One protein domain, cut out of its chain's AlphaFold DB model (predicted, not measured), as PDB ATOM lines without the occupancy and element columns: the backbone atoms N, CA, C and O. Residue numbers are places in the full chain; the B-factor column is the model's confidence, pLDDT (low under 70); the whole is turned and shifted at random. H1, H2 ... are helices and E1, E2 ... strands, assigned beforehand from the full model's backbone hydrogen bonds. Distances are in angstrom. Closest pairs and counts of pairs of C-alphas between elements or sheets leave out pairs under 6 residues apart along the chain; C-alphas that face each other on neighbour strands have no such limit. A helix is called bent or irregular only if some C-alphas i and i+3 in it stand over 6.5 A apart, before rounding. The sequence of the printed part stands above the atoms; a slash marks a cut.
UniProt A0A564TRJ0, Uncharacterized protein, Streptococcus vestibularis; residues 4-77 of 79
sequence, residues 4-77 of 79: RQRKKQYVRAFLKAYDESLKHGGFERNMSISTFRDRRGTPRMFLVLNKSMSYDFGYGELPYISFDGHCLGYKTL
ATOM      1  N   ARG A   4     139.716 191.914 142.762       85.88
ATOM      2  CA  ARG A   4     140.325 192.066 144.100       85.88
ATOM      3  C   ARG A   4     141.848 192.216 144.038       85.88
ATOM      4  O   ARG A   4     142.409 193.078 144.712       85.88
ATOM      5  N   GLN A   5     142.509 191.408 143.213       84.06
ATOM      6  CA  GLN A   5     143.960 191.462 143.016       84.06
ATOM      7  C   GLN A   5     144.373 192.783 142.356       84.06
ATOM      8  O   GLN A   5     145.296 193.438 142.837       84.06
ATOM      9  N   ARG A   6     143.609 193.241 141.353       80.81
ATOM     10  CA  ARG A   6     143.827 194.541 140.706       80.81
ATOM     11  C   ARG A   6     143.746 195.686 141.716       80.81
ATOM     12  O   ARG A   6     144.660 196.499 141.792       80.81
ATOM     13  N   LYS A   7     142.701 195.717 142.554       85.19
ATOM     14  CA  LYS A   7     142.560 196.731 143.616       85.19
ATOM     15  C   LYS A   7     143.752 196.708 144.580       85.19
ATOM     16  O   LYS A   7     144.293 197.761 144.899       85.19
ATOM     17  N   LYS A   8     144.213 195.520 144.988       88.25
ATOM     18  CA  LYS A   8     145.381 195.368 145.873       88.25
ATOM     19  C   LYS A   8     146.665 195.917 145.241       88.25
ATOM     20  O   LYS A   8     147.456 196.552 145.932       88.25
ATOM     21  N   GLN A   9     146.874 195.700 143.942       84.62
ATOM     22  CA  GLN A   9     148.029 196.237 143.219       84.62
ATOM     23  C   GLN A   9     147.988 197.764 143.117       84.62
ATOM     24  O   GLN A   9     149.015 198.400 143.342       84.62
ATOM     25  N   TYR A  10     146.815 198.341 142.838       85.00
ATOM     26  CA  TYR A  10     146.612 199.793 142.835       85.00
ATOM     27  C   TYR A  10     146.944 200.410 144.194       85.00
ATOM     28  O   TYR A  10     147.754 201.325 144.260       85.00
ATOM     29  N   VAL A  11     146.380 199.865 145.276       87.50
ATOM     30  CA  VAL A  11     146.627 200.367 146.637       87.50
ATOM     31  C   VAL A  11     148.111 200.271 146.992       87.50
ATOM     32  O   VAL A  11     148.685 201.232 147.482       87.50
ATOM     33  N   ARG A  12     148.774 199.153 146.673       87.88
ATOM     34  CA  ARG A  12     150.222 199.007 146.898       87.88
ATOM     35  C   ARG A  12     151.058 200.002 146.093       87.88
ATOM     36  O   ARG A  12     152.083 200.461 146.580       87.88
ATOM     37  N   ALA A  13     150.674 200.282 144.848       86.12
ATOM     38  CA  ALA A  13     151.369 201.263 144.023       86.12
ATOM     39  C   ALA A  13     151.193 202.681 144.578       86.12
ATOM     40  O   ALA A  13     152.177 203.408 144.662       86.12
ATOM     41  N   PHE A  14     149.975 203.014 145.013       84.69
ATOM     42  CA  PHE A  14     149.656 204.293 145.635       84.69
ATOM     43  C   PHE A  14     150.442 204.507 146.927       84.69
ATOM     44  O   PHE A  14     151.131 205.510 147.041       84.69
ATOM     45  N   LEU A  15     150.405 203.544 147.855       85.56
ATOM     46  CA  LEU A  15     151.142 203.634 149.120       85.56
ATOM     47  C   LEU A  15     152.639 203.851 148.877       85.56
ATOM     48  O   LEU A  15     153.227 204.742 149.468       85.56
ATOM     49  N   LYS A  16     153.232 203.126 147.918       87.00
ATOM     50  CA  LYS A  16     154.643 203.328 147.562       87.00
ATOM     51  C   LYS A  16     154.920 204.743 147.036       87.00
ATOM     52  O   LYS A  16     155.950 205.314 147.368       87.00
ATOM     53  N   ALA A  17     154.046 205.281 146.185       83.00
ATOM     54  CA  ALA A  17     154.192 206.642 145.670       83.00
ATOM     55  C   ALA A  17     154.017 207.689 146.782       83.00
ATOM     56  O   ALA A  17     154.745 208.673 146.803       83.00
ATOM     57  N   TYR A  18     153.098 207.449 147.718       81.56
ATOM     58  CA  TYR A  18     152.889 208.287 148.893       81.56
ATOM     59  C   TYR A  18     154.122 208.298 149.808       81.56
ATOM     60  O   TYR A  18     154.621 209.370 150.135       81.56
ATOM     61  N   ASP A  19     154.679 207.131 150.136       85.19
ATOM     62  CA  ASP A  19     155.890 207.034 150.961       85.19
ATOM     63  C   ASP A  19     157.088 207.732 150.297       85.19
ATOM     64  O   ASP A  19     157.871 208.400 150.966       85.19
ATOM     65  N   GLU A  20     157.227 207.607 148.971       83.00
ATOM     66  CA  GLU A  20     158.277 208.304 148.219       83.00
ATOM     67  C   GLU A  20     158.086 209.822 148.267       83.00
ATOM     68  O   GLU A  20     159.046 210.564 148.440       83.00
ATOM     69  N   SER A  21     156.836 210.280 148.189       77.81
ATOM     70  CA  SER A  21     156.483 211.695 148.261       77.81
ATOM     71  C   SER A  21     156.943 212.339 149.581       77.81
ATOM     72  O   SER A  21     157.472 213.449 149.572       77.81
ATOM     73  N   LEU A  22     156.868 211.607 150.700       79.25
ATOM     74  CA  LEU A  22     157.308 212.083 152.017       79.25
ATOM     75  C   LEU A  22     158.829 212.282 152.124       79.25
ATOM     76  O   LEU A  22     159.291 213.029 152.983       79.25
ATOM     77  N   LYS A  23     159.627 211.642 151.257       83.12
ATOM     78  CA  LYS A  23     161.091 211.821 151.233       83.12
ATOM     79  C   LYS A  23     161.514 213.148 150.608       83.12
ATOM     80  O   LYS A  23     162.624 213.608 150.856       83.12
ATOM     81  N   HIS A  24     160.650 213.764 149.806       73.75
ATOM     82  CA  HIS A  24     160.924 215.016 149.100       73.75
ATOM     83  C   HIS A  24     160.469 216.247 149.907       73.75
ATOM     84  O   HIS A  24     159.864 217.170 149.360       73.75
ATOM     85  N   GLY A  25     160.754 216.247 151.217       59.50
ATOM     86  CA  GLY A  25     160.370 217.307 152.156       59.50
ATOM     87  C   GLY A  25     160.639 218.715 151.611       59.50
ATOM     88  O   GLY A  25     161.685 218.975 151.021       59.50
ATOM     89  N   GLY A  26     159.660 219.612 151.767       63.84
ATOM     90  CA  GLY A  26     159.668 220.966 151.188       63.84
ATOM     91  C   GLY A  26     158.761 221.147 149.961       63.84
ATOM     92  O   GLY A  26     158.393 222.277 149.647       63.84
ATOM     93  N   PHE A  27     158.313 220.058 149.325       60.81
ATOM     94  CA  PHE A  27     157.339 220.080 148.219       60.81
ATOM     95  C   PHE A  27     155.931 219.621 148.628       60.81
ATOM     96  O   PHE A  27     155.101 219.354 147.766       60.81
ATOM     97  N   GLU A  28     155.615 219.567 149.926       58.38
ATOM     98  CA  GLU A  28     154.345 219.030 150.456       58.38
ATOM     99  C   GLU A  28     153.084 219.672 149.845       58.38
ATOM    100  O   GLU A  28     152.034 219.039 149.779       58.38
ATOM    101  N   ARG A  29     153.188 220.910 149.342       57.84
ATOM    102  CA  ARG A  29     152.094 221.635 148.669       57.84
ATOM    103  C   ARG A  29     152.094 221.523 147.140       57.84
ATOM    104  O   ARG A  29     151.137 221.949 146.506       57.84
ATOM    105  N   ASN A  30     153.141 220.946 146.555       73.69
ATOM    106  CA  ASN A  30     153.431 220.932 145.122       73.69
ATOM    107  C   ASN A  30     153.749 219.511 144.630       73.69
ATOM    108  O   ASN A  30     154.700 219.298 143.884       73.69
ATOM    109  N   MET A  31     152.964 218.516 145.041       77.94
ATOM    110  CA  MET A  31     153.064 217.158 144.501       77.94
ATOM    111  C   MET A  31     151.716 216.635 144.042       77.94
ATOM    112  O   MET A  31     150.664 217.013 144.557       77.94
ATOM    113  N   SER A  32     151.734 215.723 143.076       81.50
ATOM    114  CA  SER A  32     150.529 215.047 142.609       81.50
ATOM    115  C   SER A  32     150.795 213.584 142.297       81.50
ATOM    116  O   SER A  32     151.762 213.233 141.625       81.50
ATOM    117  N   ILE A  33     149.913 212.717 142.796       86.12
ATOM    118  CA  ILE A  33     149.844 211.315 142.388       86.12
ATOM    119  C   ILE A  33     148.661 211.194 141.445       86.12
ATOM    120  O   ILE A  33     147.513 211.401 141.838       86.12
ATOM    121  N   SER A  34     148.934 210.831 140.204       82.81
ATOM    122  CA  SER A  34     147.908 210.781 139.172       82.81
ATOM    123  C   SER A  34     147.917 209.433 138.468       82.81
ATOM    124  O   SER A  34     148.935 208.738 138.385       82.81
ATOM    125  N   THR A  35     146.744 209.032 137.982       84.31
ATOM    126  CA  THR A  35     146.564 207.779 137.246       84.31
ATOM    127  C   THR A  35     145.835 208.029 135.940       84.31
ATOM    128  O   THR A  35     144.726 208.554 135.965       84.31
ATOM    129  N   PHE A  36     146.402 207.598 134.815       81.75
ATOM    130  CA  PHE A  36     145.735 207.654 133.508       81.75
ATOM    131  C   PHE A  36     145.916 206.344 132.737       81.75
ATOM    132  O   PHE A  36     146.729 205.491 133.102       81.75
ATOM    133  N   ARG A  37     145.144 206.170 131.662       83.50
ATOM    134  CA  ARG A  37     145.369 205.113 130.668       83.50
ATOM    135  C   ARG A  37     146.088 205.703 129.470       83.50
ATOM    136  O   ARG A  37     145.616 206.686 128.908       83.50
ATOM    137  N   ASP A  38     147.235 205.137 129.112       82.56
ATOM    138  CA  ASP A  38     147.966 205.592 127.930       82.56
ATOM    139  C   ASP A  38     147.221 205.248 126.627       82.56
ATOM    140  O   ASP A  38     146.202 204.552 126.636       82.56
ATOM    141  N   ARG A  39     147.747 205.709 125.482       83.19
ATOM    142  CA  ARG A  39     147.170 205.429 124.151       83.19
ATOM    143  C   ARG A  39     147.035 203.932 123.837       83.19
ATOM    144  O   ARG A  39     146.267 203.568 122.960       83.19
ATOM    145  N   ARG A  40     147.771 203.064 124.540       83.94
ATOM    146  CA  ARG A  40     147.708 201.600 124.405       83.94
ATOM    147  C   ARG A  40     146.739 200.969 125.415       83.94
ATOM    148  O   ARG A  40     146.730 199.754 125.572       83.94
ATOM    149  N   GLY A  41     145.963 201.776 126.140       81.25
ATOM    150  CA  GLY A  41     145.030 201.329 127.175       81.25
ATOM    151  C   GLY A  41     145.706 200.886 128.475       81.25
ATOM    152  O   GLY A  41     145.029 200.373 129.368       81.25
ATOM    153  N   THR A  42     147.019 201.080 128.613       84.25
ATOM    154  CA  THR A  42     147.773 200.611 129.776       84.25
ATOM    155  C   THR A  42     147.609 201.604 130.925       84.25
ATOM    156  O   THR A  42     147.963 202.777 130.769       84.25
ATOM    157  N   PRO A  43     147.096 201.178 132.095       82.56
ATOM    158  CA  PRO A  43     146.978 202.065 133.236       82.56
ATOM    159  C   PRO A  43     148.352 202.337 133.849       82.56
ATOM    160  O   PRO A  43     149.120 201.421 134.165       82.56
ATOM    161  N   ARG A  44     148.651 203.618 134.035       83.75
ATOM    162  CA  ARG A  44     149.889 204.119 134.624       83.75
ATOM    163  C   ARG A  44     149.568 204.969 135.841       83.75
ATOM    164  O   ARG A  44     148.546 205.649 135.873       83.75
ATOM    165  N   MET A  45     150.452 204.912 136.826       86.31
ATOM    166  CA  MET A  45     150.461 205.797 137.988       86.31
ATOM    167  C   MET A  45     151.797 206.524 138.030       86.31
ATOM    168  O   MET A  45     152.825 205.894 137.783       86.31
ATOM    169  N   PHE A  46     151.783 207.816 138.327       85.56
ATOM    170  CA  PHE A  46     152.974 208.656 138.361       85.56
ATOM    171  C   PHE A  46     152.912 209.593 139.564       85.56
ATOM    172  O   PHE A  46     151.832 210.040 139.950       85.56
ATOM    173  N   LEU A  47     154.080 209.825 140.161       84.50
ATOM    174  CA  LEU A  47     154.308 210.844 141.179       84.50
ATOM    175  C   LEU A  47     155.001 212.025 140.497       84.50
ATOM    176  O   LEU A  47     156.064 211.855 139.894       84.50
ATOM    177  N   VAL A  48     154.389 213.200 140.583       83.62
ATOM    178  CA  VAL A  48     154.877 214.445 139.987       83.62
ATOM    179  C   VAL A  48     155.259 215.408 141.098       83.62
ATOM    180  O   VAL A  48     154.465 215.620 142.014       83.62
ATOM    181  N   LEU A  49     156.450 216.001 140.996       80.56
ATOM    182  CA  LEU A  49     156.753 217.268 141.655       80.56
ATOM    183  C   LEU A  49     156.230 218.384 140.761       80.56
ATOM    184  O   LEU A  49     156.772 218.621 139.679       80.56
ATOM    185  N   ASN A  50     155.161 219.033 141.192       80.50
ATOM    186  CA  ASN A  50     154.525 220.101 140.447       80.50
ATOM    187  C   ASN A  50     155.409 221.346 140.509       80.50
ATOM    188  O   ASN A  50     155.723 221.861 141.580       80.50
ATOM    189  N   LYS A  51     155.791 221.853 139.345       75.62
ATOM    190  CA  LYS A  51     156.397 223.173 139.190       75.62
ATOM    191  C   LYS A  51     155.320 224.255 139.164       75.62
ATOM    192  O   LYS A  51     155.483 225.303 139.779       75.62
ATOM    193  N   SER A  52     154.213 223.979 138.482       73.19
ATOM    194  CA  SER A  52     153.027 224.828 138.451       73.19
ATOM    195  C   SER A  52     151.775 223.992 138.228       73.19
ATOM    196  O   SER A  52     151.823 222.896 137.670       73.19
ATOM    197  N   MET A  53     150.646 224.526 138.671       75.31
ATOM    198  CA  MET A  53     149.352 223.866 138.601       75.31
ATOM    199  C   MET A  53     148.317 224.901 138.179       75.31
ATOM    200  O   MET A  53     148.248 225.966 138.794       75.31
ATOM    201  N   SER A  54     147.548 224.612 137.132       75.12
ATOM    202  CA  SER A  54     146.459 225.482 136.681       75.12
ATOM    203  C   SER A  54     145.116 224.792 136.870       75.12
ATOM    204  O   SER A  54     144.996 223.577 136.693       75.12
ATOM    205  N   TYR A  55     144.122 225.593 137.242       75.25
ATOM    206  CA  TYR A  55     142.739 225.171 137.393       75.25
ATOM    207  C   TYR A  55     141.861 226.106 136.586       75.25
ATOM    208  O   TYR A  55     141.756 227.284 136.926       75.25
ATOM    209  N   ASP A  56     141.207 225.560 135.570       77.12
ATOM    210  CA  ASP A  56     140.203 226.291 134.811       77.12
ATOM    211  C   ASP A  56     138.821 225.749 135.180       77.12
ATOM    212  O   ASP A  56     138.530 224.557 135.032       77.12
ATOM    213  N   PHE A  57     137.978 226.638 135.709       70.94
ATOM    214  CA  PHE A  57     136.598 226.345 136.084       70.94
ATOM    215  C   PHE A  57     135.651 227.035 135.097       70.94
ATOM    216  O   PHE A  57     135.456 228.248 135.161       70.94
ATOM    217  N   GLY A  58     135.050 226.260 134.193       74.06
ATOM    218  CA  GLY A  58     133.921 226.698 133.370       74.06
ATOM    219  C   GLY A  58     132.591 226.467 134.095       74.06
ATOM    220  O   GLY A  58     132.424 225.467 134.797       74.06
ATOM    221  N   TYR A  59     131.621 227.374 133.944       62.47
ATOM    222  CA  TYR A  59     130.287 227.175 134.522       62.47
ATOM    223  C   TYR A  59     129.574 226.025 133.794       62.47
ATOM    224  O   TYR A  59     129.254 226.140 132.616       62.47
ATOM    225  N   GLY A  60     129.338 224.912 134.494       73.94
ATOM    226  CA  GLY A  60     128.732 223.702 133.921       73.94
ATOM    227  C   GLY A  60     129.721 222.716 133.283       73.94
ATOM    228  O   GLY A  60     129.289 221.680 132.782       73.94
ATOM    229  N   GLU A  61     131.027 222.990 133.338       73.19
ATOM    230  CA  GLU A  61     132.068 222.099 132.818       73.19
ATOM    231  C   GLU A  61     132.826 221.386 133.944       73.19
ATOM    232  O   GLU A  61     132.885 221.843 135.088       73.19
ATOM    233  N   LEU A  62     133.415 220.231 133.619       73.75
ATOM    234  CA  LEU A  62     134.345 219.572 134.532       73.75
ATOM    235  C   LEU A  62     135.615 220.426 134.649       73.75
ATOM    236  O   LEU A  62     136.134 220.858 133.621       73.75
ATOM    237  N   PRO A  63     136.145 220.638 135.866       74.75
ATOM    238  CA  PRO A  63     137.344 221.440 136.054       74.75
ATOM    239  C   PRO A  63     138.514 220.839 135.279       74.75
ATOM    240  O   PRO A  63     138.839 219.655 135.432       74.75
ATOM    241  N   TYR A  64     139.154 221.667 134.458       76.62
ATOM    242  CA  TYR A  64     140.390 221.298 133.792       76.62
ATOM    243  C   TYR A  64     141.547 221.554 134.752       76.62
ATOM    244  O   TYR A  64     141.721 222.661 135.258       76.62
ATOM    245  N   ILE A  65     142.320 220.503 135.022       76.62
ATOM    246  CA  ILE A  65     143.476 220.570 135.911       76.62
ATOM    247  C   ILE A  65     144.707 220.220 135.089       76.62
ATOM    248  O   ILE A  65     144.817 219.100 134.580       76.62
ATOM    249  N   SER A  66     145.631 221.171 134.973       77.00
ATOM    250  CA  SER A  66     146.933 220.935 134.361       77.00
ATOM    251  C   SER A  66     148.026 220.945 135.423       77.00
ATOM    252  O   SER A  66     148.023 221.762 136.347       77.00
ATOM    253  N   PHE A  67     148.960 220.010 135.288       77.06
ATOM    254  CA  PHE A  67     150.144 219.919 136.129       77.06
ATOM    255  C   PHE A  67     151.359 220.005 135.213       77.06
ATOM    256  O   PHE A  67     151.544 219.138 134.357       77.06
ATOM    257  N   ASP A  68     152.181 221.031 135.400       77.50
ATOM    258  CA  ASP A  68     153.530 221.068 134.842       77.50
ATOM    259  C   ASP A  68     154.507 220.695 135.951       77.50
ATOM    260  O   ASP A  68     154.410 221.198 137.074       77.50
ATOM    261  N   GLY A  69     155.429 219.781 135.673       76.38
ATOM    262  CA  GLY A  69     156.288 219.243 136.712       76.38
ATOM    263  C   GLY A  69     157.198 218.106 136.278       76.38
ATOM    264  O   GLY A  69     157.139 217.591 135.161       76.38
ATOM    265  N   HIS A  70     158.050 217.692 137.212       74.06
ATOM    266  CA  HIS A  70     158.986 216.593 137.014       74.06
ATOM    267  C   HIS A  70     158.387 215.279 137.518       74.06
ATOM    268  O   HIS A  70     157.986 215.158 138.675       74.06
ATOM    269  N   CYS A  71     158.353 214.269 136.647       78.81
ATOM    270  CA  CYS A  71     157.961 212.914 137.023       78.81
ATOM    271  C   CYS A  71     159.097 212.254 137.813       78.81
ATOM    272  O   CYS A  71     160.150 211.960 137.250       78.81
ATOM    273  N   LEU A  72     158.875 211.999 139.102       74.25
ATOM    274  CA  LEU A  72     159.839 211.298 139.959       74.25
ATOM    275  C   LEU A  72     159.862 209.795 139.696       74.25
ATOM    276  O   LEU A  72     160.864 209.118 139.914       74.25
ATOM    277  N   GLY A  73     158.747 209.254 139.218       72.75
ATOM    278  CA  GLY A  73     158.643 207.847 138.899       72.75
ATOM    279  C   GLY A  73     157.272 207.490 138.362       72.75
ATOM    280  O   GLY A  73     156.262 208.112 138.694       72.75
ATOM    281  N   TYR A  74     157.238 206.441 137.544       74.50
ATOM    282  CA  TYR A  74     156.001 205.874 137.031       74.50
ATOM    283  C   TYR A  74     155.951 204.371 137.281       74.50
ATOM    284  O   TYR A  74     156.959 203.663 137.251       74.50
ATOM    285  N   LYS A  75     154.742 203.864 137.511       79.25
ATOM    286  CA  LYS A  75     154.476 202.438 137.652       79.25
ATOM    287  C   LYS A  75     153.393 202.013 136.683       79.25
ATOM    288  O   LYS A  75     152.262 202.497 136.725       79.25
ATOM    289  N   THR A  76     153.744 201.055 135.836       79.00
ATOM    290  CA  THR A  76     152.780 200.355 134.993       79.00
ATOM    291  C   THR A  76     151.955 199.412 135.855       79.00
ATOM    292  O   THR A  76     152.484 198.506 136.506       79.00
ATOM    293  N   LEU A  77     150.643 199.603 135.852       76.56
ATOM    294  CA  LEU A  77     149.708 198.740 136.552       76.56
ATOM    295  C   LEU A  77     149.310 197.623 135.582       76.56
ATOM    296  O   LEU A  77     148.309 197.716 134.884       76.56
TER     297      LEU A  77
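AT A GLANCE: This is residues 4 to 77 of the 79 residues of an uncharacterized protein of Streptococcus vestibularis (UniProt A0A564TRJ0). A small, strongly twisted sheet of three strands has one long helix, H1, packed slantwise over one face, and its other face is bare. The hairpin of E2 and E3 is sharply bent partway along, making a V: one limb lies beside E1 and under H1, and the other reaches away as a two-stranded arm ending in the loop of residues 57 to 63. The printed part has 74 residues, with one named helix and three named strands in the order H1 E1 E2 E3; the sheet runs E1 E2 E3, antiparallel throughout, and the class is mixed, helices and strands. The whole is only just loose, close to compact, with a radius of gyration of the C-alphas of 13.9 A and spans of 39 by 32 by 20 A.

HOW THE PARTS SIT: H1, residues 4 to 23, is on the sheet of E1, residues 31 to 37, E2, residues 43 to 56, and E3, residues 64 to 76. These are two layers, a helix on one face of a sheet. The height of H1 over the sheet is 9.9 A; it lies over E2 and runs slantwise to the strands, at 51 degrees to E2 on the local plane. The closest C-alphas of H1 and E2 are those of Ala 17 and Leu 47, 6.2 A apart; those of H1 and E1 are Ala 17 and Ile 33, 7.2 A apart. In H1, 15 of 16 O i to N i+4 pairs are within hydrogen-bond range. The strands form a meander, each the antiparallel neighbour of the one before. E1 and E2 are a hairpin, with N 34 and O 46 within hydrogen-bond range at 3.0 A. E2 and E3 are a hairpin too, with N 47 and O 73 at 3.1 A and, past the bends, N 54 and O 66 at 3.0 A. E2 bends by 107 degrees at residue 51, and E3 by 103 degrees at residue 70. E1 and E3 are the edge strands.

IN THESE COORDINATES: H1 begins at C-alpha 4, (140.325, 192.066, 144.100), and measures 29.5 A from first to last C-alpha. E1 measures 19.9 A, E2 25.2 A and E3 24.4 A. E2 ends at C-alpha 56, (140.203, 226.291, 134.811), and E3 ends at C-alpha 76, (152.780, 200.355, 134.993).

THE WHOLE: The two C-alphas farthest apart are those of Gln 5 and Tyr 59, at 39.2 A. The printed part has no cut. The link from E1 to E2 is tight; those from H1 to E1 and from E2 to E3 are short. The mean pLDDT of the printed part is 78.6, and residues 25 to 29 and residue 59 are under 70.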